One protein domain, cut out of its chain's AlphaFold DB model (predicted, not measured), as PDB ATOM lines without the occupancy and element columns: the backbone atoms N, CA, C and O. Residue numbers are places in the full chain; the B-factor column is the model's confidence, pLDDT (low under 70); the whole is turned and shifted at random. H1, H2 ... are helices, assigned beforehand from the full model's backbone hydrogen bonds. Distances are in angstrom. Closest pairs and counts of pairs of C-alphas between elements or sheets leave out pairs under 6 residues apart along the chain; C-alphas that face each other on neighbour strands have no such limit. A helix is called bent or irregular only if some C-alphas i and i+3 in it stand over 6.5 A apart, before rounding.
ATOM      1  N   CYS A   2      25.226  20.484  -8.542       71.81
ATOM      2  CA  CYS A   2      26.542  20.048  -8.021       71.81
ATOM      3  C   CYS A   2      27.707  20.152  -9.010       71.81
ATOM      4  O   CYS A   2      28.796  20.539  -8.613       71.81
ATOM      5  N   TYR A   3      27.486  19.838 -10.287       83.69
ATOM      6  CA  TYR A   3      28.513  20.052 -11.312       83.69
ATOM      7  C   TYR A   3      28.886  21.537 -11.450       83.69
ATOM      8  O   TYR A   3      30.061  21.862 -11.537       83.69
ATOM      9  N   LEU A   4      27.895  22.436 -11.391       85.12
ATOM     10  CA  LEU A   4      28.113  23.884 -11.466       85.12
ATOM     11  C   LEU A   4      28.845  24.396 -10.225       85.12
ATOM     12  O   LEU A   4      29.785  25.165 -10.359       85.12
ATOM     13  N   PHE A   5      28.457  23.922  -9.036       84.69
ATOM     14  CA  PHE A   5      29.141  24.278  -7.794       84.69
ATOM     15  C   PHE A   5      30.596  23.813  -7.816       84.69
ATOM     16  O   PHE A   5      31.494  24.597  -7.549       84.69
ATOM     17  N   ARG A   6      30.847  22.571  -8.243       85.69
ATOM     18  CA  ARG A   6      32.205  22.054  -8.423       85.69
ATOM     19  C   ARG A   6      33.026  22.917  -9.387       85.69
ATOM     20  O   ARG A   6      34.139  23.283  -9.043       85.69
ATOM     21  N   MET A   7      32.482  23.256 -10.558       86.44
ATOM     22  CA  MET A   7      33.191  24.114 -11.517       86.44
ATOM     23  C   MET A   7      33.485  25.502 -10.945       86.44
ATOM     24  O   MET A   7      34.562  26.040 -11.178       86.44
ATOM     25  N   HIS A   8      32.546  26.074 -10.190       88.44
ATOM     26  CA  HIS A   8      32.750  27.348  -9.512       88.44
ATOM     27  C   HIS A   8      33.908  27.261  -8.506       88.44
ATOM     28  O   HIS A   8      34.812  28.088  -8.542       88.44
ATOM     29  N   LEU A   9      33.945  26.210  -7.683       89.38
ATOM     30  CA  LEU A   9      35.040  25.984  -6.734       89.38
ATOM     31  C   LEU A   9      36.394  25.737  -7.418       89.38
ATOM     32  O   LEU A   9      37.429  26.147  -6.900       89.38
ATOM     33  N   GLU A  10      36.402  25.070  -8.576       90.38
ATOM     34  CA  GLU A  10      37.612  24.889  -9.389       90.38
ATOM     35  C   GLU A  10      38.129  26.239  -9.913       90.38
ATOM     36  O   GLU A  10      39.336  26.473  -9.890       90.38
ATOM     37  N   LYS A  11      37.242  27.161 -10.317       90.69
ATOM     38  CA  LYS A  11      37.624  28.525 -10.732       90.69
ATOM     39  C   LYS A  11      38.134  29.383  -9.574       90.69
ATOM     40  O   LYS A  11      39.096  30.126  -9.749       90.69
ATOM     41  N   GLU A  12      37.523  29.251  -8.403       89.06
ATOM     42  CA  GLU A  12      37.917  29.955  -7.175       89.06
ATOM     43  C   GLU A  12      39.123  29.299  -6.468       89.06
ATOM     44  O   GLU A  12      39.515  29.736  -5.388       89.06
ATOM     45  N   ASN A  13      39.732  28.256  -7.057       88.06
ATOM     46  CA  ASN A  13      40.856  27.490  -6.496       88.06
ATOM     47  C   ASN A  13      40.604  26.965  -5.067       88.06
ATOM     48  O   ASN A  13      41.513  26.906  -4.244       88.06
ATOM     49  N   CYS A  14      39.364  26.582  -4.763       89.75
ATOM     50  CA  CYS A  14      38.943  26.119  -3.438       89.75
ATOM     51  C   CYS A  14      38.236  24.756  -3.474       89.75
ATOM     52  O   CYS A  14      37.595  24.344  -2.505       89.75
ATOM     53  N   ILE A  15      38.372  24.024  -4.585       91.31
ATOM     54  CA  ILE A  15      37.805  22.682  -4.755       91.31
ATOM     55  C   ILE A  15      38.311  21.685  -3.704       91.31
ATOM     56  O   ILE A  15      37.572  20.785  -3.300       91.31
ATOM     57  N   ASP A  16      39.525  21.878  -3.196       92.56
ATOM     58  CA  ASP A  16      40.134  20.975  -2.223       92.56
ATOM     59  C   ASP A  16      39.412  20.987  -0.868       92.56
ATOM     60  O   ASP A  16      39.270  19.929  -0.253       92.56
ATOM     61  N   ASN A  17      38.855  22.136  -0.453       91.50
ATOM     62  CA  ASN A  17      38.005  22.238   0.741       91.50
ATOM     63  C   ASN A  17      36.779  21.325   0.623       91.50
ATOM     64  O   ASN A  17      36.418  20.603   1.557       91.50
ATOM     65  N   PHE A  18      36.153  21.330  -0.555       90.25
ATOM     66  CA  PHE A  18      34.992  20.498  -0.831       90.25
ATOM     67  C   PHE A  18      35.366  19.018  -0.921       90.25
ATOM     68  O   PHE A  18      34.712  18.182  -0.295       90.25
ATOM     69  N   ASP A  19      36.435  18.679  -1.638       90.94
ATOM     70  CA  ASP A  19      36.887  17.291  -1.772       90.94
ATOM     71  C   ASP A  19      37.305  16.682  -0.421       90.94
ATOM     72  O   ASP A  19      37.022  15.504  -0.164       90.94
ATOM     73  N   ALA A  20      37.923  17.473   0.462       93.25
ATOM     74  CA  ALA A  20      38.245  17.057   1.824       93.25
ATOM     75  C   ALA A  20      36.995  16.883   2.684       93.25
ATOM     76  O   ALA A  20      36.838  15.834   3.313       93.25
ATOM     77  N   TYR A  21      36.070  17.850   2.667       92.75
ATOM     78  CA  TYR A  21      34.798  17.737   3.382       92.75
ATOM     79  C   TYR A  21      34.046  16.462   2.990       92.75
ATOM     80  O   TYR A  21      33.578  15.709   3.846       92.75
ATOM     81  N   VAL A  22      33.968  16.170   1.693       89.75
ATOM     82  CA  VAL A  22      33.270  14.983   1.197       89.75
ATOM     83  C   VAL A  22      33.951  13.690   1.669       89.75
ATOM     84  O   VAL A  22      33.257  12.757   2.083       89.75
ATOM     85  N   GLN A  23      35.286  13.616   1.646       91.69
ATOM     86  CA  GLN A  23      36.014  12.443   2.154       91.69
ATOM     87  C   GLN A  23      35.867  12.272   3.665       91.69
ATOM     88  O   GLN A  23      35.687  11.145   4.134       91.69
ATOM     89  N   LEU A  24      35.879  13.372   4.423       94.06
ATOM     90  CA  LEU A  24      35.612  13.351   5.858       94.06
ATOM     91  C   LEU A  24      34.209  12.818   6.142       94.06
ATOM     92  O   LEU A  24      34.063  11.909   6.952       94.06
ATOM     93  N   GLN A  25      33.187  13.301   5.434       92.06
ATOM     94  CA  GLN A  25      31.816  12.810   5.599       92.06
ATOM     95  C   GLN A  25      31.682  11.321   5.258       92.06
ATOM     96  O   GLN A  25      30.971  10.583   5.947       92.06
ATOM     97  N   GLU A  26      32.386  10.838   4.230       90.00
ATOM     98  CA  GLU A  26      32.426   9.404   3.944       90.00
ATOM     99  C   GLU A  26      33.057   8.613   5.098       90.00
ATOM    100  O   GLU A  26      32.497   7.597   5.522       90.00
ATOM    101  N   PHE A  27      34.198   9.074   5.610       92.88
ATOM    102  CA  PHE A  27      34.882   8.456   6.742       92.88
ATOM    103  C   PHE A  27      34.015   8.438   8.005       92.88
ATOM    104  O   PHE A  27      33.840   7.387   8.627       92.88
ATOM    105  N   ILE A  28      33.411   9.572   8.346       92.38
ATOM    106  CA  ILE A  28      32.513   9.731   9.492       92.38
ATOM    107  C   ILE A  28      31.300   8.807   9.354       92.38
ATOM    108  O   ILE A  28      30.917   8.129  10.308       92.38
ATOM    109  N   GLY A  29      30.729   8.679   8.151       90.38
ATOM    110  CA  GLY A  29      29.589   7.795   7.890       90.38
ATOM    111  C   GLY A  29      29.842   6.322   8.251       90.38
ATOM    112  O   GLY A  29      28.902   5.584   8.570       90.38
ATOM    113  N   ARG A  30      31.108   5.885   8.278       92.31
ATOM    114  CA  ARG A  30      31.502   4.514   8.642       92.31
ATOM    115  C   ARG A  30      31.399   4.230  10.144       92.31
ATOM    116  O   ARG A  30      31.255   3.064  10.522       92.31
ATOM    117  N   LYS A  31      31.331   5.265  10.986       92.69
ATOM    118  CA  LYS A  31      31.084   5.172  12.436       92.69
ATOM    119  C   LYS A  31      29.847   4.332  12.761       92.69
ATOM    120  O   LYS A  31      29.913   3.424  13.588       92.69
ATOM    121  N   ARG A  32      28.741   4.542  12.031       90.38
ATOM    122  CA  ARG A  32      27.479   3.790  12.212       90.38
ATOM    123  C   ARG A  32      27.635   2.295  11.928       90.38
ATOM    124  O   ARG A  32      26.982   1.469  12.564       90.38
ATOM    125  N   ILE A  33      28.479   1.932  10.961       93.25
ATOM    126  CA  ILE A  33      28.742   0.530  10.614       93.25
ATOM    127  C   ILE A  33      29.489  -0.143  11.767       93.25
ATOM    128  O   ILE A  33      29.044  -1.188  12.234       93.25
ATOM    129  N   CYS A  34      30.538   0.502  12.284       93.56
ATOM    130  CA  CYS A  34      31.291   0.002  13.433       93.56
ATOM    131  C   CYS A  34      30.400  -0.195  14.668       93.56
ATOM    132  O   CYS A  34      30.422  -1.265  15.274       93.56
ATOM    133  N   SER A  35      29.540   0.781  14.996       91.56
ATOM    134  CA  SER A  35      28.597   0.652  16.118       91.56
ATOM    135  C   SER A  35      27.661  -0.543  15.970       91.56
ATOM    136  O   SER A  35      27.365  -1.216  16.955       91.56
ATOM    137  N   ARG A  36      27.173  -0.817  14.752       93.50
ATOM    138  CA  ARG A  36      26.331  -1.995  14.498       93.50
ATOM    139  C   ARG A  36      27.106  -3.282  14.750       93.50
ATOM    140  O   ARG A  36      26.658  -4.073  15.568       93.50
ATOM    141  N   MET A  37      28.300  -3.416  14.170       93.69
ATOM    142  CA  MET A  37      29.142  -4.603  14.356       93.69
ATOM    143  C   MET A  37      29.481  -4.848  15.833       93.69
ATOM    144  O   MET A  37      29.423  -5.983  16.297       93.69
ATOM    145  N   LEU A  38      29.778  -3.791  16.598       92.12
ATOM    146  CA  LEU A  38      30.018  -3.884  18.041       92.12
ATOM    147  C   LEU A  38      28.786  -4.395  18.800       92.12
ATOM    148  O   LEU A  38      28.911  -5.270  19.655       92.12
ATOM    149  N   ARG A  39      27.586  -3.894  18.478       92.38
ATOM    150  CA  ARG A  39      26.336  -4.389  19.083       92.38
ATOM    151  C   ARG A  39      26.069  -5.847  18.722       92.38
ATOM    152  O   ARG A  39      25.673  -6.615  19.596       92.38
ATOM    153  N   ASP A  40      26.321  -6.232  17.477       93.00
ATOM    154  CA  ASP A  40      26.139  -7.607  17.009       93.00
ATOM    155  C   ASP A  40      27.113  -8.558  17.725       93.00
ATOM    156  O   ASP A  40      26.712  -9.626  18.184       93.00
ATOM    157  N   ALA A  41      28.360  -8.130  17.955       92.19
ATOM    158  CA  ALA A  41      29.340  -8.893  18.731       92.19
ATOM    159  C   ALA A  41      28.890  -9.149  20.181       92.19
ATOM    160  O   ALA A  41      29.185 -10.206  20.741       92.19
ATOM    161  N   VAL A  42      28.189  -8.194  20.802       91.19
ATOM    162  CA  VAL A  42      27.636  -8.351  22.160       91.19
ATOM    163  C   VAL A  42      26.440  -9.301  22.165       91.19
ATOM    164  O   VAL A  42      26.310 -10.111  23.081       91.19
ATOM    165  N   ARG A  43      25.577  -9.211  21.147       93.62
ATOM    166  CA  ARG A  43      24.351 -10.015  21.029       93.62
ATOM    167  C   ARG A  43      24.602 -11.458  20.597       93.62
ATOM    168  O   ARG A  43      23.765 -12.305  20.873       93.62
ATOM    169  N   ALA A  44      25.727 -11.740  19.944       94.75
ATOM    170  CA  ALA A  44      26.065 -13.081  19.485       94.75
ATOM    171  C   ALA A  44      26.166 -14.069  20.661       94.75
ATOM    172  O   ALA A  44      27.066 -13.962  21.503       94.75
ATOM    173  N   GLU A  45      25.261 -15.047  20.708       94.81
ATOM    174  CA  GLU A  45      25.245 -16.115  21.716       94.81
ATOM    175  C   GLU A  45      26.340 -17.155  21.445       94.81
ATOM    176  O   GLU A  45      26.992 -17.648  22.368       94.81
ATOM    177  N   ASN A  46      26.605 -17.437  20.166       96.50
ATOM    178  CA  ASN A  46      27.629 -18.383  19.744       96.50
ATOM    179  C   ASN A  46      29.039 -17.772  19.870       96.50
ATOM    180  O   ASN A  46      29.348 -16.709  19.327       96.50
ATOM    181  N   LYS A  47      29.934 -18.485  20.565       94.50
ATOM    182  CA  LYS A  47      31.331 -18.077  20.773       94.50
ATOM    183  C   LYS A  47      32.116 -17.938  19.463       94.50
ATOM    184  O   LYS A  47      32.967 -17.054  19.370       94.50
ATOM    185  N   GLU A  48      31.859 -18.797  18.481       95.88
ATOM    186  CA  GLU A  48      32.543 -18.768  17.184       95.88
ATOM    187  C   GLU A  48      32.072 -17.590  16.329       95.88
ATOM    188  O   GLU A  48      32.893 -16.823  15.831       95.88
ATOM    189  N   GLU A  49      30.761 -17.360  16.267       95.25
ATOM    190  CA  GLU A  49      30.175 -16.183  15.622       95.25
ATOM    191  C   GLU A  49      30.718 -14.885  16.235       95.25
ATOM    192  O   GLU A  49      31.230 -14.021  15.522       95.25
ATOM    193  N   ARG A  50      30.721 -14.784  17.570       94.25
ATOM    194  CA  ARG A  50      31.288 -13.637  18.289       94.25
ATOM    195  C   ARG A  50      32.757 -13.402  17.934       94.25
ATOM    196  O   ARG A  50      33.176 -12.254  17.794       94.25
ATOM    197  N   ARG A  51      33.553 -14.469  17.802       93.81
ATOM    198  CA  ARG A  51      34.959 -14.372  17.386       93.81
ATOM    199  C   ARG A  51      35.076 -13.851  15.954       93.81
ATOM    200  O   ARG A  51      35.889 -12.963  15.718       93.81
ATOM    201  N   ASN A  52      34.260 -14.353  15.033       94.94
ATOM    202  CA  ASN A  52      34.270 -13.924  13.633       94.94
ATOM    203  C   ASN A  52      33.876 -12.448  13.490       94.94
ATOM    204  O   ASN A  52      34.540 -11.709  12.765       94.94
ATOM    205  N   ILE A  53      32.867 -11.989  14.241       94.25
ATOM    206  CA  ILE A  53      32.487 -10.570  14.265       94.25
ATOM    207  C   ILE A  53      33.639  -9.720  14.813       94.25
ATOM    208  O   ILE A  53      33.961  -8.693  14.226       94.25
ATOM    209  N   LYS A  54      34.310 -10.149  15.891       92.75
ATOM    210  CA  LYS A  54      35.476  -9.425  16.430       92.75
ATOM    211  C   LYS A  54      36.603  -9.280  15.408       92.75
ATOM    212  O   LYS A  54      37.083  -8.169  15.229       92.75
ATOM    213  N   LEU A  55      36.961 -10.350  14.695       91.88
ATOM    214  CA  LEU A  55      37.966 -10.293  13.624       91.88
ATOM    215  C   LEU A  55      37.546  -9.336  12.497       91.88
ATOM    216  O   LEU A  55      38.367  -8.575  11.990       91.88
ATOM    217  N   ALA A  56      36.260  -9.325  12.138       94.12
ATOM    218  CA  ALA A  56      35.736  -8.376  11.161       94.12
ATOM    219  C   ALA A  56      35.808  -6.923  11.663       94.12
ATOM    220  O   ALA A  56      36.071  -6.022  10.869       94.12
ATOM    221  N   ILE A  57      35.597  -6.674  12.962       93.75
ATOM    222  CA  ILE A  57      35.762  -5.340  13.560       93.75
ATOM    223  C   ILE A  57      37.236  -4.926  13.553       93.75
ATOM    224  O   ILE A  57      37.517  -3.775  13.240       93.75
ATOM    225  N   GLU A  58      38.168  -5.832  13.862       91.19
ATOM    226  CA  GLU A  58      39.611  -5.550  13.810       91.19
ATOM    227  C   GLU A  58      40.046  -5.147  12.392       91.19
ATOM    228  O   GLU A  58      40.654  -4.091  12.211       91.19
ATOM    229  N   ASP A  59      39.661  -5.925  11.375       89.81
ATOM    230  CA  ASP A  59      39.930  -5.608   9.965       89.81
ATOM    231  C   ASP A  59      39.267  -4.288   9.537       89.81
ATOM    232  O   ASP A  59      39.886  -3.446   8.880       89.81
ATOM    233  N   PHE A  60      38.020  -4.058   9.961       92.25
ATOM    234  CA  PHE A  60      37.322  -2.800   9.716       92.25
ATOM    235  C   PHE A  60      38.058  -1.617  10.353       92.25
ATOM    236  O   PHE A  60      38.248  -0.594   9.693       92.25
ATOM    237  N   ALA A  61      38.480  -1.740  11.613       92.12
ATOM    238  CA  ALA A  61      39.181  -0.688  12.331       92.12
ATOM    239  C   ALA A  61      40.512  -0.359  11.648       92.12
ATOM    240  O   ALA A  61      40.752   0.802  11.327       92.12
ATOM    241  N   ALA A  62      41.309  -1.376  11.308       89.00
ATOM    242  CA  ALA A  62      42.575  -1.205  10.601       89.00
ATOM    243  C   ALA A  62      42.404  -0.444   9.274       89.00
ATOM    244  O   ALA A  62      43.100   0.541   9.021       89.00
ATOM    245  N   LYS A  63      41.427  -0.844   8.449       89.75
ATOM    246  CA  LYS A  63      41.136  -0.184   7.163       89.75
ATOM    247  C   LYS A  63      40.683   1.261   7.331       89.75
ATOM    248  O   LYS A  63      41.091   2.123   6.556       89.75
ATOM    249  N   ASN A  64      39.837   1.539   8.320       92.25
ATOM    250  CA  ASN A  64      39.356   2.900   8.557       92.25
ATOM    251  C   ASN A  64      40.464   3.794   9.115       92.25
ATOM    252  O   ASN A  64      40.586   4.931   8.678       92.25
ATOM    253  N   THR A  65      41.323   3.280   9.991       92.12
ATOM    254  CA  THR A  65      42.500   4.015  10.462       92.12
ATOM    255  C   THR A  65      43.422   4.397   9.302       92.12
ATOM    256  O   THR A  65      43.819   5.553   9.196       92.12
ATOM    257  N   LEU A  66      43.691   3.487   8.358       90.25
ATOM    258  CA  LEU A  66      44.457   3.812   7.142       90.25
ATOM    259  C   LEU A  66      43.769   4.872   6.277       90.25
ATOM    260  O   LEU A  66      44.423   5.755   5.724       90.25
ATOM    261  N   MET A  67      42.444   4.799   6.175       91.62
ATOM    262  CA  MET A  67      41.650   5.796   5.468       91.62
ATOM    263  C   MET A  67      41.792   7.181   6.114       91.62
ATOM    264  O   MET A  67      41.932   8.176   5.405       91.62
ATOM    265  N   ALA A  68      41.824   7.242   7.446       93.62
ATOM    266  CA  ALA A  68      42.058   8.480   8.175       93.62
ATOM    267  C   ALA A  68      43.463   9.041   7.941       93.62
ATOM    268  O   ALA A  68      43.593  10.225   7.640       93.62
ATOM    269  N   PHE A  69      44.493   8.192   7.992       92.56
ATOM    270  CA  PHE A  69      45.866   8.586   7.664       92.56
ATOM    271  C   PHE A  69      45.987   9.144   6.249       92.56
ATOM    272  O   PHE A  69      46.685  10.133   6.043       92.56
ATOM    273  N   HIS A  70      45.284   8.554   5.282       91.38
ATOM    274  CA  HIS A  70      45.255   9.083   3.924       91.38
ATOM    275  C   HIS A  70      44.642  10.482   3.862       91.38
ATOM    276  O   HIS A  70      45.247  11.373   3.275       91.38
ATOM    277  N   VAL A  71      43.472  10.690   4.474       93.19
ATOM    278  CA  VAL A  71      42.816  12.010   4.507       93.19
ATOM    279  C   VAL A  71      43.710  13.038   5.198       93.19
ATOM    280  O   VAL A  71      43.907  14.124   4.662       93.19
ATOM    281  N   TYR A  72      44.299  12.673   6.339       94.50
ATOM    282  CA  TYR A  72      45.245  13.508   7.071       94.50
ATOM    283  C   TYR A  72      46.458  13.882   6.217       94.50
ATOM    284  O   TYR A  72      46.683  15.058   5.951       94.50
ATOM    285  N   SER A  73      47.196  12.891   5.715       92.69
ATOM    286  CA  SER A  73      48.388  13.109   4.892       92.69
ATOM    287  C   SER A  73      48.069  13.935   3.648       92.69
ATOM    288  O   SER A  73      48.834  14.829   3.288       92.69
ATOM    289  N   LYS A  74      46.916  13.672   3.023       92.94
ATOM    290  CA  LYS A  74      46.496  14.380   1.825       92.94
ATOM    291  C   LYS A  74      46.171  15.837   2.114       92.94
ATOM    292  O   LYS A  74      46.665  16.658   1.364       92.94
ATOM    293  N   TYR A  75      45.383  16.174   3.135       94.31
ATOM    294  CA  TYR A  75      44.803  17.523   3.281       94.31
ATOM    295  C   TYR A  75      45.320  18.354   4.456       94.31
ATOM    296  O   TYR A  75      45.276  19.579   4.379       94.31
ATOM    297  N   PHE A  76      45.768  17.703   5.526       94.19
ATOM    298  CA  PHE A  76      46.000  18.344   6.825       94.19
ATOM    299  C   PHE A  76      47.440  18.212   7.323       94.19
ATOM    300  O   PHE A  76      47.835  18.940   8.221       94.19
ATOM    301  N   SER A  77      48.238  17.300   6.764       92.62
ATOM    302  CA  SER A  77      49.667  17.238   7.074       92.62
ATOM    303  C   SER A  77      50.357  18.542   6.675       92.62
ATOM    304  O   SER A  77      50.048  19.112   5.631       92.62
ATOM    305  N   LEU A  78      51.366  18.950   7.444       88.62
ATOM    306  CA  LEU A  78      52.237  20.087   7.120       88.62
ATOM    307  C   LEU A  78      52.902  19.962   5.739       88.62
ATOM    308  O   LEU A  78      53.243  20.965   5.118       88.62
ATOM    309  N   GLU A  79      53.090  18.732   5.259       89.00
ATOM    310  CA  GLU A  79      53.678  18.431   3.949       89.00
ATOM    311  C   GLU A  79      52.631  18.352   2.822       89.00
ATOM    312  O   GLU A  79      52.972  18.101   1.664       89.00
ATOM    313  N   SER A  80      51.347  18.536   3.144       89.88
ATOM    314  CA  SER A  80      50.264  18.526   2.167       89.88
ATOM    315  C   SER A  80      50.417  19.668   1.165       89.88
ATOM    316  O   SER A  80      50.616  20.823   1.533       89.88
ATOM    317  N   VAL A  81      50.222  19.353  -0.118       86.81
ATOM    318  CA  VAL A  81      50.139  20.359  -1.190       86.81
ATOM    319  C   VAL A  81      48.854  21.193  -1.088       86.81
ATOM    320  O   VAL A  81      48.827  22.324  -1.559       86.81
ATOM    321  N   TYR A  82      47.799  20.643  -0.478       87.88
ATOM    322  CA  TYR A  82      46.509  21.319  -0.325       87.88
ATOM    323  C   TYR A  82      46.453  22.190   0.931       87.88
ATOM    324  O   TYR A  82      45.838  23.249   0.876       87.88
ATOM    325  N   ASN A  83      47.076  21.730   2.028       80.19
ATOM    326  CA  ASN A  83      47.198  22.398   3.332       80.19
ATOM    327  C   ASN A  83      45.987  23.279   3.677       80.19
ATOM    328  O   ASN A  83      46.035  24.511   3.591       80.19
ATOM    329  N   LEU A  84      44.865  22.624   3.979       89.69
ATOM    330  CA  LEU A  84      43.606  23.329   4.172       89.69
ATOM    331  C   LEU A  84      43.670  24.220   5.410       89.69
ATOM    332  O   LEU A  84      44.100  23.793   6.479       89.69
ATOM    333  N   ASN A  85      43.188  25.451   5.266       85.25
ATOM    334  CA  ASN A  85      43.208  26.437   6.337       85.25
ATOM    335  C   ASN A  85      42.125  26.135   7.385       85.25
ATOM    336  O   ASN A  85      41.020  26.670   7.312       85.25
ATOM    337  N   ILE A  86      42.423  25.260   8.340       92.12
ATOM    338  CA  ILE A  86      41.576  25.017   9.511       92.12
ATOM    339  C   ILE A  86      42.113  25.764  10.733       92.12
ATOM    340  O   ILE A  86      43.253  26.224  10.751       92.12
ATOM    341  N   ASP A  87      41.266  25.910  11.751       92.75
ATOM    342  CA  ASP A  87      41.644  26.568  13.000       92.75
ATOM    343  C   ASP A  87      42.894  25.921  13.625       92.75
ATOM    344  O   ASP A  87      43.044  24.696  13.612       92.75
ATOM    345  N   PHE A  88      43.792  26.748  14.166       93.25
ATOM    346  CA  PHE A  88      45.073  26.294  14.705       93.25
ATOM    347  C   PHE A  88      44.906  25.286  15.847       93.25
ATOM    348  O   PHE A  88      45.611  24.275  15.878       93.25
ATOM    349  N   ASP A  89      43.957  25.521  16.757       95.31
ATOM    350  CA  ASP A  89      43.720  24.622  17.887       95.31
ATOM    351  C   ASP A  89      43.187  23.275  17.385       95.31
ATOM    352  O   ASP A  89      43.548  22.212  17.897       95.31
ATOM    353  N   LEU A  90      42.373  23.306  16.326       94.88
ATOM    354  CA  LEU A  90      41.826  22.107  15.701       94.88
ATOM    355  C   LEU A  90      42.884  21.309  14.928       94.88
ATOM    356  O   LEU A  90      42.886  20.078  14.996       94.88
ATOM    357  N   GLN A  91      43.797  21.993  14.236       95.00
ATOM    358  CA  GLN A  91      44.960  21.369  13.605       95.00
ATOM    359  C   GLN A  91      45.851  20.699  14.657       95.00
ATOM    360  O   GLN A  91      46.220  19.538  14.501       95.00
ATOM    361  N   GLN A  92      46.133  21.380  15.771       95.06
ATOM    362  CA  GLN A  92      46.936  20.816  16.857       95.06
ATOM    363  C   GLN A  92      46.265  19.591  17.498       95.06
ATOM    364  O   GLN A  92      46.935  18.589  17.774       95.06
ATOM    365  N   GLU A  93      44.950  19.645  17.739       96.62
ATOM    366  CA  GLU A  93      44.189  18.494  18.236       96.62
ATOM    367  C   GLU A  93      44.296  17.317  17.259       96.62
ATOM    368  O   GLU A  93      44.532  16.179  17.680       96.62
ATOM    369  N   LEU A  94      44.167  17.591  15.960       95.31
ATOM    370  CA  LEU A  94      44.268  16.585  14.916       95.31
ATOM    371  C   LEU A  94      45.656  15.933  14.875       95.31
ATOM    372  O   LEU A  94      45.747  14.705  14.955       95.31
ATOM    373  N   ASP A  95      46.717  16.732  14.822       95.12
ATOM    374  CA  ASP A  95      48.103  16.254  14.808       95.12
ATOM    375  C   ASP A  95      48.393  15.381  16.037       95.12
ATOM    376  O   ASP A  95      48.976  14.299  15.930       95.12
ATOM    377  N   CYS A  96      47.914  15.805  17.211       95.50
ATOM    378  CA  CYS A  96      48.055  15.059  18.458       95.50
ATOM    379  C   CYS A  96      47.337  13.702  18.399       95.50
ATOM    380  O   CYS A  96      47.908  12.674  18.775       95.50
ATOM    381  N   VAL A  97      46.089  13.663  17.920       94.94
ATOM    382  CA  VAL A  97      45.333  12.407  17.789       94.94
ATOM    383  C   VAL A  97      46.030  11.457  16.820       94.94
ATOM    384  O   VAL A  97      46.211  10.286  17.157       94.94
ATOM    385  N   ILE A  98      46.462  11.945  15.659       93.94
ATOM    386  CA  ILE A  98      47.129  11.133  14.637       93.94
ATOM    387  C   ILE A  98      48.459  10.575  15.161       93.94
ATOM    388  O   ILE A  98      48.666   9.361  15.106       93.94
ATOM    389  N   ALA A  99      49.306  11.410  15.771       92.50
ATOM    390  CA  ALA A  99      50.583  10.982  16.344       92.50
ATOM    391  C   ALA A  99      50.409   9.915  17.440       92.50
ATOM    392  O   ALA A  99      51.148   8.928  17.485       92.50
ATOM    393  N   ASN A 100      49.396  10.061  18.301       90.31
ATOM    394  CA  ASN A 100      49.090   9.068  19.333       90.31
ATOM    395  C   ASN A 100      48.687   7.709  18.736       90.31
ATOM    396  O   ASN A 100      49.038   6.655  19.277       90.31
ATOM    397  N   VAL A 101      47.955   7.712  17.618       90.00
ATOM    398  CA  VAL A 101      47.551   6.477  16.931       90.00
ATOM    399  C   VAL A 101      48.741   5.816  16.232       90.00
ATOM    400  O   VAL A 101      48.860   4.594  16.286       90.00
ATOM    401  N   GLU A 102      49.664   6.585  15.647       87.31
ATOM    402  CA  GLU A 102      50.893   6.037  15.045       87.31
ATOM    403  C   GLU A 102      51.802   5.356  16.065       87.31
ATOM    404  O   GLU A 102      52.392   4.313  15.774       87.31
ATOM    405  N   GLN A 103      51.905   5.940  17.260       83.31
ATOM    406  CA  GLN A 103      52.749   5.438  18.346       83.31
ATOM    407  C   GLN A 103      52.140   4.234  19.076       83.31
ATOM    408  O   GLN A 103      52.840   3.547  19.822       83.31
ATOM    409  N   SER A 104      50.852   3.952  18.866       80.94
ATOM    410  CA  SER A 104      50.175   2.816  19.489       80.94
ATOM    411  C   SER A 104      50.675   1.488  18.903       80.94
ATOM    412  O   SER A 104      50.849   1.339  17.692       80.94
ATOM    413  N   SER A 105      50.877   0.475  19.752       58.94
ATOM    414  CA  SER A 105      51.383  -0.856  19.360       58.94
ATOM    415  C   SER A 105      50.502  -1.605  18.352       58.94
ATOM    416  O   SER A 105      50.950  -2.572  17.740       58.94
ATOM    417  N   SER A 106      49.260  -1.156  18.175       58.75
ATOM    418  CA  SER A 106      48.261  -1.655  17.227       58.75
ATOM    419  C   SER A 106      48.281  -0.943  15.865       58.75
ATOM    420  O   SER A 106      47.384  -1.165  15.054       58.75
ATOM    421  N   SER A 107      49.287  -0.102  15.598       56.97
ATOM    422  CA  SER A 107      49.385   0.706  14.380       56.97
ATOM    423  C   SER A 107      49.258  -0.135  13.089       56.97
ATOM    424  O   SER A 107      50.145  -0.939  12.769       56.97
ATOM    425  N   PRO A 108      48.166   0.032  12.312       57.94
ATOM    426  CA  PRO A 108      47.907  -0.771  11.116       57.94
ATOM    427  C   PRO A 108      48.835  -0.423   9.941       57.94
ATOM    428  O   PRO A 108      48.925  -1.196   8.984       57.94
ATOM    429  N   THR A 109      49.573   0.691  10.012       53.97
ATOM    430  CA  THR A 109      50.498   1.153   8.962       53.97
ATOM    431  C   THR A 109      51.677   0.208   8.732       53.97
ATOM    432  O   THR A 109      52.229   0.202   7.636       53.97
ATOM    433  N   ARG A 110      52.045  -0.653   9.694       50.81
ATOM    434  CA  ARG A 110      53.123  -1.646   9.497       50.81
ATOM    435  C   ARG A 110      52.702  -2.904   8.730       50.81
ATOM    436  O   ARG A 110      53.578  -3.634   8.277       50.81
ATOM    437  N   ALA A 111      51.404  -3.180   8.596       48.34
ATOM    438  CA  ALA A 111      50.908  -4.459   8.073       48.34
ATOM    439  C   ALA A 111      50.204  -4.363   6.707       48.34
ATOM    440  O   ALA A 111      49.904  -5.394   6.102       48.34
ATOM    441  N   PHE A 112      49.919  -3.158   6.204       54.62
ATOM    442  CA  PHE A 112      49.062  -2.994   5.031       54.62
ATOM    443  C   PHE A 112      49.856  -2.757   3.737       54.62
ATOM    444  O   PHE A 112      50.311  -1.655   3.466       54.62
ATOM    445  N   ASN A 113      49.958  -3.799   2.905       55.62
ATOM    446  CA  ASN A 113      50.542  -3.757   1.551       55.62
ATOM    447  C   ASN A 113      49.520  -3.397   0.445       55.62
ATOM    448  O   ASN A 113      49.801  -3.566  -0.741       55.62
ATOM    449  N   GLY A 114      48.304  -2.981   0.807       60.59
ATOM    450  CA  GLY A 114      47.232  -2.707  -0.151       60.59
ATOM    451  C   GLY A 114      47.219  -1.263  -0.652       60.59
ATOM    452  O   GLY A 114      47.503  -0.332   0.099       60.59
ATOM    453  N   ASP A 115      46.820  -1.076  -1.909       66.44
ATOM    454  CA  ASP A 115      46.600   0.241  -2.508       66.44
ATOM    455  C   ASP A 115      45.412   0.955  -1.829       66.44
ATOM    456  O   ASP A 115      44.246   0.592  -2.011       66.44
ATOM    457  N   ILE A 116      45.715   1.973  -1.019       66.06
ATOM    458  CA  ILE A 116      44.725   2.762  -0.271       66.06
ATOM    459  C   ILE A 116      43.794   3.535  -1.222       66.06
ATOM    460  O   ILE A 116      42.639   3.802  -0.873       66.06
ATOM    461  N   SER A 117      44.236   3.826  -2.454       61.81
ATOM    462  CA  SER A 117      43.432   4.543  -3.452       61.81
ATOM    463  C   SER A 117      42.150   3.790  -3.832       61.81
ATOM    464  O   SER A 117      41.150   4.401  -4.217       61.81
ATOM    465  N   VAL A 118      42.125   2.465  -3.632       64.06
ATOM    466  CA  VAL A 118      40.959   1.613  -3.894       64.06
ATOM    467  C   VAL A 118      39.780   1.961  -2.976       64.06
ATOM    468  O   VAL A 118      38.627   1.804  -3.386       64.06
ATOM    469  N   TYR A 119      40.039   2.480  -1.770       61.84
ATOM    470  CA  TYR A 119      38.986   2.887  -0.830       61.84
ATOM    471  C   TYR A 119      38.329   4.217  -1.189       61.84
ATOM    472  O   TYR A 119      37.191   4.439  -0.790       61.84
ATOM    473  N   PHE A 120      39.008   5.049  -1.980       63.12
ATOM    474  CA  PHE A 120      38.522   6.355  -2.428       63.12
ATOM    475  C   PHE A 120      38.168   6.370  -3.917       63.12
ATOM    476  O   PHE A 120      38.187   7.431  -4.545       63.12
ATOM    477  N   LYS A 121      37.846   5.203  -4.507       57.59
ATOM    478  CA  LYS A 121      37.381   5.100  -5.901       57.59
ATOM    479  C   LYS A 121      36.377   6.216  -6.194       57.59
ATOM    480  O   LYS A 121      35.306   6.225  -5.594       57.59
ATOM    481  N   ARG A 122      36.783   7.129  -7.096       52.31
ATOM    482  CA  ARG A 122      36.090   8.344  -7.568       52.31
ATOM    483  C   ARG A 122      34.778   8.599  -6.838       52.31
ATOM    484  O   ARG A 122      33.758   8.004  -7.189       52.31
ATOM    485  N   LEU A 123      34.822   9.521  -5.878       53.72
ATOM    486  CA  LEU A 123      33.642  10.103  -5.250       53.72
ATOM    487  C   LEU A 123      32.528  10.273  -6.279       53.72
ATOM    488  O   LEU A 123      32.655  11.026  -7.248       53.72
ATOM    489  N   ASN A 124      31.445   9.521  -6.090       56.84
ATOM    490  CA  ASN A 124      30.273   9.682  -6.922       56.84
ATOM    491  C   ASN A 124      29.712  11.068  -6.594       56.84
ATOM    492  O   ASN A 124      29.164  11.265  -5.510       56.84
ATOM    493  N   VAL A 125      29.879  12.021  -7.515       57.47
ATOM    494  CA  VAL A 125      29.478  13.435  -7.381       57.47
ATOM    495  C   VAL A 125      28.030  13.567  -6.885       57.47
ATOM    496  O   VAL A 125      27.684  14.506  -6.168       57.47
ATOM    497  N   HIS A 126      27.187  12.581  -7.201       58.16
ATOM    498  CA  HIS A 126      25.812  12.493  -6.728       58.16
ATOM    499  C   HIS A 126      25.693  12.276  -5.206       58.16
ATOM    500  O   HIS A 126      24.825  12.860  -4.559       58.16
ATOM    501  N   LYS A 127      26.565  11.455  -4.606       66.25
ATOM    502  CA  LYS A 127      26.597  11.203  -3.156       66.25
ATOM    503  C   LYS A 127      27.120  12.424  -2.398       66.25
ATOM    504  O   LYS A 127      26.546  12.788  -1.376       66.25
ATOM    505  N   SER A 128      28.136  13.096  -2.943       66.12
ATOM    506  CA  SER A 128      28.686  14.346  -2.401       66.12
ATOM    507  C   SER A 128      27.618  15.438  -2.294       66.12
ATOM    508  O   SER A 128      27.523  16.126  -1.282       66.12
ATOM    509  N   PHE A 129      26.756  15.556  -3.310       64.75
ATOM    510  CA  PHE A 129      25.662  16.524  -3.295       64.75
ATOM    511  C   PHE A 129      24.569  16.189  -2.292       64.75
ATOM    512  O   PHE A 129      24.045  17.101  -1.665       64.75
ATOM    513  N   TYR A 130      24.216  14.912  -2.126       69.25
ATOM    514  CA  TYR A 130      23.230  14.533  -1.114       69.25
ATOM    515  C   TYR A 130      23.717  14.908   0.291       69.25
ATOM    516  O   TYR A 130      22.955  15.471   1.070       69.25
ATOM    517  N   LEU A 131      25.001  14.677   0.580       67.31
ATOM    518  CA  LEU A 131      25.618  15.064   1.852       67.31
ATOM    519  C   LEU A 131      25.606  16.586   2.052       67.31
ATOM    520  O   LEU A 131      25.200  17.053   3.113       67.31
ATOM    521  N   LEU A 132      25.976  17.361   1.027       68.62
ATOM    522  CA  LEU A 132      25.972  18.827   1.105       68.62
ATOM    523  C   LEU A 132      24.550  19.400   1.218       68.62
ATOM    524  O   LEU A 132      24.286  20.248   2.059       68.62
ATOM    525  N   SER A 133      23.615  18.892   0.415       68.56
ATOM    526  CA  SER A 133      22.213  19.327   0.420       68.56
ATOM    527  C   SER A 133      21.517  18.977   1.729       68.56
ATOM    528  O   SER A 133      20.671  19.732   2.199       68.56
ATOM    529  N   SER A 134      21.852  17.825   2.314       68.06
ATOM    530  CA  SER A 134      21.359  17.440   3.633       68.06
ATOM    531  C   SER A 134      21.897  18.376   4.714       68.06
ATOM    532  O   SER A 134      21.126  18.757   5.587       68.06
ATOM    533  N   ALA A 135      23.176  18.762   4.642       64.12
ATOM    534  CA  ALA A 135      23.785  19.698   5.586       64.12
ATOM    535  C   ALA A 135      23.166  21.105   5.482       64.12
ATOM    536  O   ALA A 135      22.750  21.667   6.495       64.12
ATOM    537  N   MET A 136      22.970  21.612   4.259       63.28
ATOM    538  CA  MET A 136      22.302  22.898   4.008       63.28
ATOM    539  C   MET A 136      20.871  22.936   4.564       63.28
ATOM    540  O   MET A 136      20.449  23.935   5.132       63.28
ATOM    541  N   ARG A 137      20.114  21.835   4.455       63.72
ATOM    542  CA  ARG A 137      18.726  21.759   4.954       63.72
ATOM    543  C   ARG A 137      18.613  21.663   6.477       63.72
ATOM    544  O   ARG A 137      17.526  21.873   7.007       63.72
ATOM    545  N   PRO A 199      43.869  -5.717  21.971       85.50
ATOM    546  CA  PRO A 199      44.266  -4.990  20.757       85.50
ATOM    547  C   PRO A 199      43.086  -4.427  19.949       85.50
ATOM    548  O   PRO A 199      43.178  -3.350  19.358       85.50
ATOM    549  N   LEU A 200      41.950  -5.133  19.960       87.38
ATOM    550  CA  LEU A 200      40.699  -4.670  19.363       87.38
ATOM    551  C   LEU A 200      40.151  -3.414  20.057       87.38
ATOM    552  O   LEU A 200      39.684  -2.502  19.383       87.38
ATOM    553  N   GLU A 201      40.192  -3.360  21.390       88.81
ATOM    554  CA  GLU A 201      39.677  -2.221  22.170       88.81
ATOM    555  C   GLU A 201      40.515  -0.981  21.891       88.81
ATOM    556  O   GLU A 201      39.958   0.077  21.624       88.81
ATOM    557  N   GLU A 202      41.841  -1.140  21.862       89.00
ATOM    558  CA  GLU A 202      42.777  -0.072  21.506       89.00
ATOM    559  C   GLU A 202      42.529   0.446  20.085       89.00
ATOM    560  O   GLU A 202      42.455   1.653  19.873       89.00
ATOM    561  N   SER A 203      42.344  -0.459  19.119       89.75
ATOM    562  CA  SER A 203      42.099  -0.091  17.717       89.75
ATOM    563  C   SER A 203      40.777   0.659  17.538       89.75
ATOM    564  O   SER A 203      40.708   1.653  16.814       89.75
ATOM    565  N   VAL A 204      39.715   0.201  18.207       91.44
ATOM    566  CA  VAL A 204      38.402   0.860  18.170       91.44
ATOM    567  C   VAL A 204      38.448   2.204  18.894       91.44
ATOM    568  O   VAL A 204      37.898   3.179  18.392       91.44
ATOM    569  N   GLU A 205      39.118   2.290  20.042       91.12
ATOM    570  CA  GLU A 205      39.265   3.542  20.788       91.12
ATOM    571  C   GLU A 205      40.060   4.587  20.001       91.12
ATOM    572  O   GLU A 205      39.638   5.743  19.925       91.12
ATOM    573  N   ALA A 206      41.167   4.186  19.374       91.50
ATOM    574  CA  ALA A 206      41.927   5.032  18.459       91.50
ATOM    575  C   ALA A 206      41.021   5.594  17.356       91.50
ATOM    576  O   ALA A 206      40.975   6.805  17.135       91.50
ATOM    577  N   LEU A 207      40.230   4.727  16.721       92.88
ATOM    578  CA  LEU A 207      39.322   5.130  15.655       92.88
ATOM    579  C   LEU A 207      38.210   6.076  16.141       92.88
ATOM    580  O   LEU A 207      37.843   7.008  15.429       92.88
ATOM    581  N   VAL A 208      37.715   5.898  17.370       93.25
ATOM    582  CA  VAL A 208      36.754   6.823  17.996       93.25
ATOM    583  C   VAL A 208      37.346   8.213  18.181       93.25
ATOM    584  O   VAL A 208      36.678   9.195  17.856       93.25
ATOM    585  N   ARG A 209      38.592   8.310  18.653       94.19
ATOM    586  CA  ARG A 209      39.277   9.602  18.806       94.19
ATOM    587  C   ARG A 209      39.448  10.299  17.458       94.19
ATOM    588  O   ARG A 209      39.139  11.483  17.355       94.19
ATOM    589  N   ILE A 210      39.842   9.550  16.425       95.38
ATOM    590  CA  ILE A 210      39.942  10.066  15.052       95.38
ATOM    591  C   ILE A 210      38.580  10.571  14.563       95.38
ATOM    592  O   ILE A 210      38.493  11.695  14.076       95.38
ATOM    593  N   TRP A 211      37.501   9.790  14.712       95.50
ATOM    594  CA  TRP A 211      36.159  10.244  14.322       95.50
ATOM    595  C   TRP A 211      35.767  11.540  15.022       95.50
ATOM    596  O   TRP A 211      35.232  12.427  14.370       95.50
ATOM    597  N   CYS A 212      36.042  11.670  16.320       95.50
ATOM    598  CA  CYS A 212      35.703  12.875  17.073       95.50
ATOM    599  C   CYS A 212      36.406  14.128  16.543       95.50
ATOM    600  O   CYS A 212      35.751  15.157  16.390       95.50
ATOM    601  N   VAL A 213      37.709  14.062  16.256       96.44
ATOM    602  CA  VAL A 213      38.421  15.229  15.719       96.44
ATOM    603  C   VAL A 213      38.033  15.500  14.262       96.44
ATOM    604  O   VAL A 213      37.789  16.644  13.895       96.44
ATOM    605  N   PHE A 214      37.845  14.462  13.443       96.44
ATOM    606  CA  PHE A 214      37.387  14.623  12.060       96.44
ATOM    607  C   PHE A 214      35.955  15.163  11.956       96.44
ATOM    608  O   PHE A 214      35.682  15.927  11.033       96.44
ATOM    609  N   ASP A 215      35.062  14.839  12.899       95.62
ATOM    610  CA  ASP A 215      33.723  15.442  13.003       95.62
ATOM    611  C   ASP A 215      33.835  16.975  13.158       95.62
ATOM    612  O   ASP A 215      33.152  17.726  12.459       95.62
ATOM    613  N   LYS A 216      34.744  17.451  14.023       96.38
ATOM    614  CA  LYS A 216      35.005  18.887  14.229       96.38
ATOM    615  C   LYS A 216      35.601  19.546  12.981       96.38
ATOM    616  O   LYS A 216      35.140  20.610  12.575       96.38
ATOM    617  N   VAL A 217      36.583  18.902  12.345       96.31
ATOM    618  CA  VAL A 217      37.213  19.394  11.102       96.31
ATOM    619  C   VAL A 217      36.186  19.505   9.980       96.31
ATOM    620  O   VAL A 217      36.124  20.524   9.296       96.31
ATOM    621  N   ALA A 218      35.327  18.498   9.817       95.19
ATOM    622  CA  ALA A 218      34.273  18.527   8.813       95.19
ATOM    623  C   ALA A 218      33.279  19.674   9.053       95.19
ATOM    624  O   ALA A 218      32.860  20.317   8.092       95.19
ATOM    625  N   ALA A 219      32.929  19.948  10.313       94.62
ATOM    626  CA  ALA A 219      32.069  21.074  10.672       94.62
ATOM    627  C   ALA A 219      32.733  22.426  10.361       94.62
ATOM    628  O   ALA A 219      32.097  23.290   9.764       94.62
ATOM    629  N   SER A 220      34.020  22.581  10.689       94.56
ATOM    630  CA  SER A 220      34.793  23.792  10.383       94.56
ATOM    631  C   SER A 220      34.892  24.048   8.873       94.56
ATOM    632  O   SER A 220      34.598  25.153   8.414       94.56
ATOM    633  N   LEU A 221      35.208  23.018   8.078       93.19
ATOM    634  CA  LEU A 221      35.240  23.132   6.616       93.19
ATOM    635  C   LEU A 221      33.865  23.469   6.038       93.19
ATOM    636  O   LEU A 221      33.768  24.301   5.140       93.19
ATOM    637  N   TYR A 222      32.797  22.853   6.551       92.56
ATOM    638  CA  TYR A 222      31.440  23.190   6.128       92.56
ATOM    639  C   TYR A 222      31.120  24.661   6.403       92.56
ATOM    640  O   TYR A 222      30.681  25.352   5.491       92.56
ATOM    641  N   GLN A 223      31.399  25.156   7.611       92.19
ATOM    642  CA  GLN A 223      31.147  26.549   7.990       92.19
ATOM    643  C   GLN A 223      31.922  27.538   7.107       92.19
ATOM    644  O   GLN A 223      31.388  28.571   6.695       92.19
ATOM    645  N   MET A 224      33.172  27.217   6.771       90.31
ATOM    646  CA  MET A 224      33.968  28.014   5.837       90.31
ATOM    647  C   MET A 224      33.323  28.051   4.444       90.31
ATOM    648  O   MET A 224      33.141  29.126   3.872       90.31
ATOM    649  N   MET A 225      32.930  26.893   3.906       90.19
ATOM    650  CA  MET A 225      32.253  26.830   2.607       90.19
ATOM    651  C   MET A 225      30.895  27.545   2.626       90.19
ATOM    652  O   MET A 225      30.533  28.194   1.648       90.19
ATOM    653  N   GLU A 226      30.154  27.447   3.727       90.00
ATOM    654  CA  GLU A 226      28.837  28.057   3.889       90.00
ATOM    655  C   GLU A 226      28.900  29.580   3.962       90.00
ATOM    656  O   GLU A 226      28.081  30.255   3.342       90.00
ATOM    657  N   SER A 227      29.887  30.118   4.675       89.38
ATOM    658  CA  SER A 227      30.044  31.563   4.844       89.38
ATOM    659  C   SER A 227      30.658  32.256   3.628       89.38
ATOM    660  O   SER A 227      30.260  33.380   3.326       89.38
ATOM    661  N   ASP A 228      31.586  31.606   2.918       87.88
ATOM    662  CA  ASP A 228      32.322  32.251   1.823       87.88
ATOM    663  C   ASP A 228      31.943  31.722   0.432       87.88
ATOM    664  O   ASP A 228      31.689  32.495  -0.491       87.88
ATOM    665  N   LEU A 229      31.853  30.402   0.256       87.25
ATOM    666  CA  LEU A 229      31.755  29.795  -1.079       87.25
ATOM    667  C   LEU A 229      30.313  29.677  -1.580       87.25
ATOM    668  O   LEU A 229      30.055  29.854  -2.771       87.25
ATOM    669  N   PHE A 230      29.350  29.387  -0.701       87.25
ATOM    670  CA  PHE A 230      27.947  29.273  -1.111       87.25
ATOM    671  C   PHE A 230      27.365  30.609  -1.590       87.25
ATOM    672  O   PHE A 230      26.751  30.611  -2.660       87.25
ATOM    673  N   PRO A 231      27.572  31.752  -0.900       89.75
ATOM    674  CA  PRO A 231      27.068  33.035  -1.381       89.75
ATOM    675  C   PRO A 231      27.654  33.400  -2.750       89.75
ATOM    676  O   PRO A 231      26.907  33.774  -3.656       89.75
ATOM    677  N   LYS A 232      28.969  33.196  -2.930       89.94
ATOM    678  CA  LYS A 232      29.666  33.436  -4.204       89.94
ATOM    679  C   LYS A 232      29.105  32.580  -5.335       89.94
ATOM    680  O   LYS A 232      28.887  33.088  -6.438       89.94
ATOM    681  N   PHE A 233      28.776  31.318  -5.053       90.31
ATOM    682  CA  PHE A 233      28.187  30.423  -6.043       90.31
ATOM    683  C   PHE A 233      26.834  30.918  -6.566       90.31
ATOM    684  O   PHE A 233      26.606  30.888  -7.775       90.31
ATOM    685  N   PHE A 234      25.942  31.415  -5.705       88.19
ATOM    686  CA  PHE A 234      24.631  31.911  -6.151       88.19
ATOM    687  C   PHE A 234      24.715  33.195  -6.986       88.19
ATOM    688  O   PHE A 234      23.783  33.510  -7.724       88.19
ATOM    689  N   THR A 235      25.837  33.908  -6.912       90.12
ATOM    690  CA  THR A 235      26.136  35.067  -7.765       90.12
ATOM    691  C   THR A 235      27.031  34.733  -8.960       90.12
ATOM    692  O   THR A 235      27.360  35.621  -9.743       90.12
ATOM    693  N   SER A 236      27.447  33.471  -9.105       90.94
ATOM    694  CA  SER A 236      28.407  33.049 -10.126       90.94
ATOM    695  C   SER A 236      27.811  33.022 -11.534       90.94
ATOM    696  O   SER A 236      26.625  32.737 -11.728       90.94
ATOM    697  N   GLU A 237      28.657  33.268 -12.536       90.38
ATOM    698  CA  GLU A 237      28.267  33.227 -13.949       90.38
ATOM    699  C   GLU A 237      27.724  31.845 -14.340       90.38
ATOM    700  O   GLU A 237      26.722  31.753 -15.049       90.38
ATOM    701  N   GLU A 238      28.323  30.760 -13.835       88.75
ATOM    702  CA  GLU A 238      27.894  29.387 -14.127       88.75
ATOM    703  C   GLU A 238      26.466  29.131 -13.655       88.75
ATOM    704  O   GLU A 238      25.675  28.481 -14.347       88.75
ATOM    705  N   TYR A 239      26.149  29.617 -12.455       88.88
ATOM    706  CA  TYR A 239      24.832  29.453 -11.866       88.88
ATOM    707  C   TYR A 239      23.790  30.298 -12.602       88.88
ATOM    708  O   TYR A 239      22.755  29.766 -13.014       88.88
ATOM    709  N   LEU A 240      24.080  31.580 -12.834       90.00
ATOM    710  CA  LEU A 240      23.171  32.497 -13.524       90.00
ATOM    711  C   LEU A 240      22.910  32.059 -14.972       90.00
ATOM    712  O   LEU A 240      21.756  31.963 -15.385       90.00
ATOM    713  N   ALA A 241      23.948  31.665 -15.717       88.88
ATOM    714  CA  ALA A 241      23.802  31.165 -17.084       88.88
ATOM    715  C   ALA A 241      22.943  29.889 -17.150       88.88
ATOM    716  O   ALA A 241      22.122  29.723 -18.061       88.88
ATOM    717  N   ALA A 242      23.095  28.989 -16.172       89.38
ATOM    718  CA  ALA A 242      22.254  27.803 -16.073       89.38
ATOM    719  C   ALA A 242      20.790  28.174 -15.781       89.38
ATOM    720  O   ALA A 242      19.893  27.654 -16.451       89.38
ATOM    721  N   MET A 243      20.538  29.101 -14.854       87.88
ATOM    722  CA  MET A 243      19.188  29.573 -14.521       87.88
ATOM    723  C   MET A 243      18.500  30.280 -15.697       87.88
ATOM    724  O   MET A 243      17.324  30.014 -15.962       87.88
ATOM    725  N   ASP A 244      19.230  31.093 -16.460       88.19
ATOM    726  CA  ASP A 244      18.725  31.768 -17.664       88.19
ATOM    727  C   ASP A 244      18.370  30.787 -18.786       88.19
ATOM    728  O   ASP A 244      17.446  31.012 -19.574       88.19
ATOM    729  N   SER A 245      19.113  29.682 -18.892       86.50
ATOM    730  CA  SER A 245      18.824  28.629 -19.871       86.50
ATOM    731  C   SER A 245      17.552  27.846 -19.533       86.50
ATOM    732  O   SER A 245      16.859  27.391 -20.443       86.50
ATOM    733  N   VAL A 246      17.228  27.717 -18.241       83.25
ATOM    734  CA  VAL A 246      15.996  27.076 -17.764       83.25
ATOM    735  C   VAL A 246      14.797  27.990 -18.001       83.25
ATOM    736  O   VAL A 246      13.805  27.533 -18.560       83.25
ATOM    737  N   HIS A 247      14.907  29.280 -17.672       78.81
ATOM    738  CA  HIS A 247      13.825  30.249 -17.886       78.81
ATOM    739  C   HIS A 247      13.444  30.409 -19.359       78.81
ATOM    740  O   HIS A 247      12.274  30.578 -19.665       78.81
ATOM    741  N   ARG A 248      14.404  30.311 -20.287       75.62
ATOM    742  CA  ARG A 248      14.127  30.378 -21.734       75.62
ATOM    743  C   ARG A 248      13.470  29.124 -22.321       75.62
ATOM    744  O   ARG A 248      13.108  29.137 -23.494       75.62
ATOM    745  N   ARG A 249      13.384  28.030 -21.560       70.50
ATOM    746  CA  ARG A 249      12.791  26.753 -21.998       70.50
ATOM    747  C   ARG A 249      11.391  26.504 -21.431       70.50
ATOM    748  O   ARG A 249      10.777  25.518 -21.834       70.50
TER     749      ARG A 249
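What this domain is: This is residues 2 to 137 and 199 to 249 of the 250 residues of the protein "RGS domain-containing protein" of Metschnikowia bicuspidata (UniProt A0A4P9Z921). An all-helix, elongated model is built along the longest helix, H8, which makes a bundle, helices side by side, with H2 and H4, while H5 packs on H8. The hairpin of H3 and H4 makes one end; towards the other end H1 packs on H7 and H9, and residues 243 to 249 stick out. The printed part has 187 residues with nine named helices, H1 to H9 in chain order, and no named strand. It is only just compact, close to loose, with a radius of gyration of the C-alphas of 19.3 A and spans of 67 by 37 by 28 A.

How they stand to each other: H8, residues 199 to 234, has a kink of 38 degrees near residue 226 and is only just irregular, C-alphas 227 and 230 being 6.7 A apart. With residues 211 to 225 alone it touches H2, residues 15 to 29, at a steep tilt of 39 degrees, opposite ways; the closest C-alphas, of Tyr 21 and Ala 218, are 5.5 A apart. With residues 200 to 210 alone it touches H4, residues 47 to 75; closest are C-alphas 58 and 200, 5.7 A. With residues 206 to 217 alone it touches H5, residues 88 to 103; closest are C-alphas 101 and 206, 6.0 A. H3, residues 31 to 43, forms a helical hairpin with H4, whose residues 49 to 61 alone touch it; closest are C-alphas 41 and 50, 5.1 A. H6, residues 116 to 120, touches residues 66 to 70 of H4 alone; closest are C-alphas 67 and 116, 7.2 A. H1, residues 2 to 11, touches H7, residues 125 to 137, about perpendicular at 86 degrees; closest are C-alphas 2 and 129, 6.0 A. H9, residues 237 to 247, touches H1; closest are C-alphas 4 and 238, 6.1 A. Each O i to N i+4 pair is within hydrogen-bond range in H1, H2, H3, H4, H5, H7 and H9, against 29 of 32 in H8 and 0 of 1 in H6, where 2 of 2 O i to N i+3 pairs are.

Where its parts are: H8 is 49.7 A long from C-alpha 199 at (44.266, -4.990, 20.757), H4 41.9 A, H5 22.5 A and H2 21.2 A. H1 begins at C-alpha 2, (26.542, 20.048, -8.021).

The domain as a whole: The two farthest C-alphas, of Lys 47 and Arg 248, are 66.7 A apart. Residues 138 to 198 are not printed, a gap of 40.2 A between C-alphas 137 and 199. The links H4 to H5 and H5 to H6 are long. Residues 105 to 137 have pLDDT under 70.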